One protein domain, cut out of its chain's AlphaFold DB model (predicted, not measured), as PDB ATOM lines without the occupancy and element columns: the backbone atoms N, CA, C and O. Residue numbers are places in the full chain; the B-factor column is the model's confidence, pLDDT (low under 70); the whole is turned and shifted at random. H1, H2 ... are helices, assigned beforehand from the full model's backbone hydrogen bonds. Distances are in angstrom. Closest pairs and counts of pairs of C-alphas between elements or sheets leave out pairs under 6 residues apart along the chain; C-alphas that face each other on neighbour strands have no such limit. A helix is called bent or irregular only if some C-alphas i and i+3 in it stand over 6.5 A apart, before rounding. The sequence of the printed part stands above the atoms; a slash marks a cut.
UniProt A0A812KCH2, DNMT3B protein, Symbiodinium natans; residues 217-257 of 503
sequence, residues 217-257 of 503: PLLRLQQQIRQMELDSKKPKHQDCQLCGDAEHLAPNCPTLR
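AT A GLANCE: This is residues 217 to 257 of the 503 residues of the protein "DNMT3B protein" of Symbiodinium natans (UniProt A0A812KCH2). One long helix, H1, sticks out as a free arm, and beyond it the chain runs through an unnamed stretch into a small looped head, with the very short helix H2 at the far end. The arm, residues 217 to 235, makes much of the length, and the head is built mostly of loop. The printed part has 41 residues with two named helices, H1 then H2, and no named strand; the class is all helix, though under half of the residues, 20 of 41, are in named elements. The whole is extended, with a radius of gyration of the C-alphas of 16.4 A, and the C-alphas span 51 by 13 by 11 A.

HOW THE PARTS SIT: H1, residues 217 to 232, stands free together with residues 233 to 235: no C-alpha 8 or more residues away along the chain comes within 10 A. H2, residues 254 to 257, is apart from H1. A long link of 21 residues, 233 to 253, joins them. In H1 every O i to N i+4 pair is within hydrogen-bond range, while H2, with 4 residues, is too short for such a pair; its one O i to N i+3 pair is within range.

IN THESE COORDINATES: H1 begins at C-alpha 217, (17.886, -29.601, -32.661), and ends at C-alpha 232, (32.502, -25.072, -49.035), a length of 22.4 A. H2 measures 5.0 A and ends at C-alpha 257, (63.611, -28.264, -55.275). Neither helix is bent.

THE WHOLE: The C-alphas of Pro 217 and Arg 257, the two farthest apart, are 51.0 A apart. The printed part has no cut. Its mean pLDDT is 87.9, and the model's confidence is under 70 at residues 235 to 237 and residue 257.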
ATOM      1  N   PRO A 217      17.813 -29.182 -31.263       96.25
ATOM      2  CA  PRO A 217      17.886 -29.601 -32.661       96.25
ATOM      3  C   PRO A 217      18.192 -28.419 -33.591       96.25
ATOM      4  O   PRO A 217      18.967 -28.564 -34.534       96.25
ATOM      5  N   LEU A 218      17.671 -27.224 -33.281       96.94
ATOM      6  CA  LEU A 218      17.969 -26.010 -34.050       96.94
ATOM      7  C   LEU A 218      19.433 -25.560 -33.917       96.94
ATOM      8  O   LEU A 218      20.024 -25.132 -34.908       96.94
ATOM      9  N   LEU A 219      20.039 -25.677 -32.729       97.12
ATOM     10  CA  LEU A 219      21.449 -25.334 -32.531       97.12
ATOM     11  C   LEU A 219      22.353 -26.320 -33.282       97.12
ATOM     12  O   LEU A 219      23.312 -25.912 -33.937       97.12
ATOM     13  N   ARG A 220      22.008 -27.614 -33.255       96.81
ATOM     14  CA  ARG A 220      22.715 -28.661 -34.003       96.81
ATOM     15  C   ARG A 220      22.637 -28.436 -35.514       96.81
ATOM     16  O   ARG A 220      23.656 -28.544 -36.194       96.81
ATOM     17  N   LEU A 221      21.467 -28.061 -36.034       97.19
ATOM     18  CA  LEU A 221      21.296 -27.706 -37.445       97.19
ATOM     19  C   LEU A 221      22.125 -26.467 -37.818       97.19
ATOM     20  O   LEU A 221      22.806 -26.461 -38.842       97.19
ATOM     21  N   GLN A 222      22.137 -25.437 -36.967       97.56
ATOM     22  CA  GLN A 222      22.943 -24.237 -37.201       97.56
ATOM     23  C   GLN A 222      24.447 -24.554 -37.239       97.56
ATOM     24  O   GLN A 222      25.172 -24.019 -38.080       97.56
ATOM     25  N   GLN A 223      24.926 -25.441 -36.362       96.88
ATOM     26  CA  GLN A 223      26.313 -25.912 -36.384       96.88
ATOM     27  C   GLN A 223      26.635 -26.679 -37.672       96.88
ATOM     28  O   GLN A 223      27.689 -26.447 -38.261       96.88
ATOM     29  N   GLN A 224      25.721 -27.524 -38.158       97.25
ATOM     30  CA  GLN A 224      25.892 -28.229 -39.433       97.25
ATOM     31  C   GLN A 224      25.980 -27.269 -40.623       97.25
ATOM     32  O   GLN A 224      26.854 -27.441 -41.466       97.25
ATOM     33  N   ILE A 225      25.140 -26.231 -40.677       96.62
ATOM     34  CA  ILE A 225      25.199 -25.214 -41.739       96.62
ATOM     35  C   ILE A 225      26.557 -24.504 -41.725       96.62
ATOM     36  O   ILE A 225      27.212 -24.416 -42.761       96.62
ATOM     37  N   ARG A 226      27.034 -24.071 -40.549       95.81
ATOM     38  CA  ARG A 226      28.358 -23.436 -40.423       95.81
ATOM     39  C   ARG A 226      29.492 -24.363 -40.853       95.81
ATOM     40  O   ARG A 226      30.444 -23.903 -41.478       95.81
ATOM     41  N   GLN A 227      29.393 -25.652 -40.537       95.56
ATOM     42  CA  GLN A 227      30.380 -26.638 -40.960       95.56
ATOM     43  C   GLN A 227      30.376 -26.807 -42.486       95.56
ATOM     44  O   GLN A 227      31.432 -26.714 -43.104       95.56
ATOM     45  N   MET A 228      29.200 -26.930 -43.111       94.06
ATOM     46  CA  MET A 228      29.080 -26.997 -44.573       94.06
ATOM     47  C   MET A 228      29.603 -25.733 -45.264       94.06
ATOM     48  O   MET A 228      30.222 -25.827 -46.321       94.06
ATOM     49  N   GLU A 229      29.401 -24.548 -44.683       95.38
ATOM     50  CA  GLU A 229      29.963 -23.300 -45.212       95.38
ATOM     51  C   GLU A 229      31.491 -23.257 -45.115       95.38
ATOM     52  O   GLU A 229      32.147 -22.772 -46.036       95.38
ATOM     53  N   LEU A 230      32.070 -23.752 -44.018       92.50
ATOM     54  CA  LEU A 230      33.523 -23.856 -43.856       92.50
ATOM     55  C   LEU A 230      34.120 -24.856 -44.846       92.50
ATOM     56  O   LEU A 230      35.134 -24.558 -45.479       92.50
ATOM     57  N   ASP A 231      33.461 -25.996 -45.035       86.88
ATOM     58  CA  ASP A 231      33.887 -27.015 -45.990       86.88
ATOM     59  C   ASP A 231      33.700 -26.547 -47.443       86.88
ATOM     60  O   ASP A 231      34.525 -26.858 -48.297       86.88
ATOM     61  N   SER A 232      32.696 -25.707 -47.720       88.25
ATOM     62  CA  SER A 232      32.502 -25.072 -49.035       88.25
ATOM     63  C   SER A 232      33.505 -23.948 -49.315       88.25
ATOM     64  O   SER A 232      33.811 -23.670 -50.472       88.25
ATOM     65  N   LYS A 233      34.018 -23.291 -48.267       84.06
ATOM     66  CA  LYS A 233      35.044 -22.238 -48.356       84.06
ATOM     67  C   LYS A 233      36.466 -22.782 -48.358       84.06
ATOM     68  O   LYS A 233      37.395 -21.998 -48.550       84.06
ATOM     69  N   LYS A 234      36.662 -24.090 -48.164       79.44
ATOM     70  CA  LYS A 234      37.955 -24.721 -48.428       79.44
ATOM     71  C   LYS A 234      38.252 -24.497 -49.915       79.44
ATOM     72  O   LYS A 234      37.474 -24.968 -50.746       79.44
ATOM     73  N   PRO A 235      39.298 -23.728 -50.266       67.81
ATOM     74  CA  PRO A 235      39.592 -23.454 -51.660       67.81
ATOM     75  C   PRO A 235      39.786 -24.798 -52.361       67.81
ATOM     76  O   PRO A 235      40.643 -25.589 -51.967       67.81
ATOM     77  N   LYS A 236      38.925 -25.087 -53.344       64.81
ATOM     78  CA  LYS A 236      39.102 -26.230 -54.242       64.81
ATOM     79  C   LYS A 236      40.491 -26.065 -54.845       64.81
ATOM     80  O   LYS A 236      40.708 -25.026 -55.453       64.81
ATOM     81  N   HIS A 237      41.389 -27.008 -54.543       61.91
ATOM     82  CA  HIS A 237      42.774 -27.107 -55.019       61.91
ATOM     83  C   HIS A 237      43.338 -25.780 -55.544       61.91
ATOM     84  O   HIS A 237      43.190 -25.460 -56.717       61.91
ATOM     85  N   GLN A 238      43.941 -24.979 -54.659       71.50
ATOM     86  CA  GLN A 238      44.765 -23.871 -55.133       71.50
ATOM     87  C   GLN A 238      45.950 -24.476 -55.874       71.50
ATOM     88  O   GLN A 238      46.819 -25.077 -55.240       71.50
ATOM     89  N   ASP A 239      45.943 -24.319 -57.194       88.94
ATOM     90  CA  ASP A 239      47.095 -24.579 -58.043       88.94
ATOM     91  C   ASP A 239      48.331 -23.925 -57.422       88.94
ATOM     92  O   ASP A 239      48.275 -22.816 -56.867       88.94
ATOM     93  N   CYS A 240      49.454 -24.632 -57.461       89.12
ATOM     94  CA  CYS A 240      50.702 -24.134 -56.924       89.12
ATOM     95  C   CYS A 240      51.051 -22.794 -57.580       89.12
ATOM     96  O   CYS A 240      51.321 -22.738 -58.774       89.12
ATOM     97  N   GLN A 241      51.113 -21.710 -56.805       86.12
ATOM     98  CA  GLN A 241      51.375 -20.370 -57.352       86.12
ATOM     99  C   GLN A 241      52.738 -20.227 -58.055       86.12
ATOM    100  O   GLN A 241      52.932 -19.248 -58.769       86.12
ATOM    101  N   LEU A 242      53.675 -21.166 -57.858       90.62
ATOM    102  CA  LEU A 242      54.959 -21.156 -58.565       90.62
ATOM    103  C   LEU A 242      54.906 -21.849 -59.932       90.62
ATOM    104  O   LEU A 242      55.558 -21.374 -60.856       90.62
ATOM    105  N   CYS A 243      54.199 -22.976 -60.067       92.62
ATOM    106  CA  CYS A 243      54.246 -23.790 -61.292       92.62
ATOM    107  C   CYS A 243      52.891 -24.000 -61.981       92.62
ATOM    108  O   CYS A 243      52.869 -24.439 -63.124       92.62
ATOM    109  N   GLY A 244      51.781 -23.675 -61.322       89.75
ATOM    110  CA  GLY A 244      50.424 -23.856 -61.838       89.75
ATOM    111  C   GLY A 244      49.850 -25.267 -61.684       89.75
ATOM    112  O   GLY A 244      48.721 -25.490 -62.105       89.75
ATOM    113  N   ASP A 245      50.572 -26.210 -61.070       91.19
ATOM    114  CA  ASP A 245      50.083 -27.586 -60.914       91.19
ATOM    115  C   ASP A 245      49.178 -27.747 -59.683       91.19
ATOM    116  O   ASP A 245      49.498 -27.285 -58.584       91.19
ATOM    117  N   ALA A 246      48.079 -28.486 -59.847       91.00
ATOM    118  CA  ALA A 246      47.081 -28.746 -58.800       91.00
ATOM    119  C   ALA A 246      47.498 -29.814 -57.762       91.00
ATOM    120  O   ALA A 246      46.782 -30.048 -56.779       91.00
ATOM    121  N   GLU A 247      48.625 -30.500 -57.982       90.62
ATOM    122  CA  GLU A 247      49.039 -31.666 -57.186       90.62
ATOM    123  C   GLU A 247      49.759 -31.312 -55.877       90.62
ATOM    124  O   GLU A 247      49.903 -32.162 -54.996       90.62
ATOM    125  N   HIS A 248      50.214 -30.070 -55.707       91.31
ATOM    126  CA  HIS A 248      50.984 -29.666 -54.534       91.31
ATOM    127  C   HIS A 248      50.777 -28.189 -54.179       91.31
ATOM    128  O   HIS A 248      50.337 -27.378 -54.985       91.31
ATOM    129  N   LEU A 249      51.123 -27.823 -52.946       86.56
ATOM    130  CA  LEU A 249      51.107 -26.434 -52.488       86.56
ATOM    131  C   LEU A 249      52.463 -25.768 -52.756       86.56
ATOM    132  O   LEU A 249      53.488 -26.447 -52.739       86.56
ATOM    133  N   ALA A 250      52.480 -24.437 -52.888       86.06
ATOM    134  CA  ALA A 250      53.689 -23.629 -53.113       86.06
ATOM    135  C   ALA A 250      54.931 -24.027 -52.273       86.06
ATOM    136  O   ALA A 250      56.013 -24.130 -52.849       86.06
ATOM    137  N   PRO A 251      54.829 -24.340 -50.962       84.62
ATOM    138  CA  PRO A 251      55.993 -24.744 -50.159       84.62
ATOM    139  C   PRO A 251      56.606 -26.097 -50.556       84.62
ATOM    140  O   PRO A 251      57.757 -26.371 -50.235       84.62
ATOM    141  N   ASN A 252      55.833 -26.948 -51.232       84.75
ATOM    142  CA  ASN A 252      56.217 -28.296 -51.647       84.75
ATOM    143  C   ASN A 252      56.424 -28.388 -53.163       84.75
ATOM    144  O   ASN A 252      56.377 -29.480 -53.725       84.75
ATOM    145  N   CYS A 253      56.620 -27.250 -53.829       88.62
ATOM    146  CA  CYS A 253      56.764 -27.214 -55.271       88.62
ATOM    147  C   CYS A 253      58.044 -27.942 -55.719       88.62
ATOM    148  O   CYS A 253      59.143 -27.540 -55.328       88.62
ATOM    149  N   PRO A 254      57.947 -29.015 -56.527       87.12
ATOM    150  CA  PRO A 254      59.111 -29.780 -56.956       87.12
ATOM    151  C   PRO A 254      60.027 -28.964 -57.877       87.12
ATOM    152  O   PRO A 254      61.229 -29.219 -57.900       87.12
ATOM    153  N   THR A 255      59.513 -27.941 -58.572       86.12
ATOM    154  CA  THR A 255      60.352 -27.015 -59.352       86.12
ATOM    155  C   THR A 255      61.205 -26.105 -58.467       86.12
ATOM    156  O   THR A 255      62.320 -25.782 -58.864       86.12
ATOM    157  N   LEU A 256      60.776 -25.788 -57.235       77.69
ATOM    158  CA  LEU A 256      61.612 -25.094 -56.241       77.69
ATOM    159  C   LEU A 256      62.696 -25.992 -55.623       77.69
ATOM    160  O   LEU A 256      63.621 -25.491 -54.991       77.69
ATOM    161  N   ARG A 257      62.612 -27.317 -55.795       69.25
ATOM    162  CA  ARG A 257      63.611 -28.264 -55.275       69.25
ATOM    163  C   ARG A 257      64.780 -28.533 -56.218       69.25
ATOM    164  O   ARG A 257      65.628 -29.356 -55.876       69.25
TER     165      ARG A 257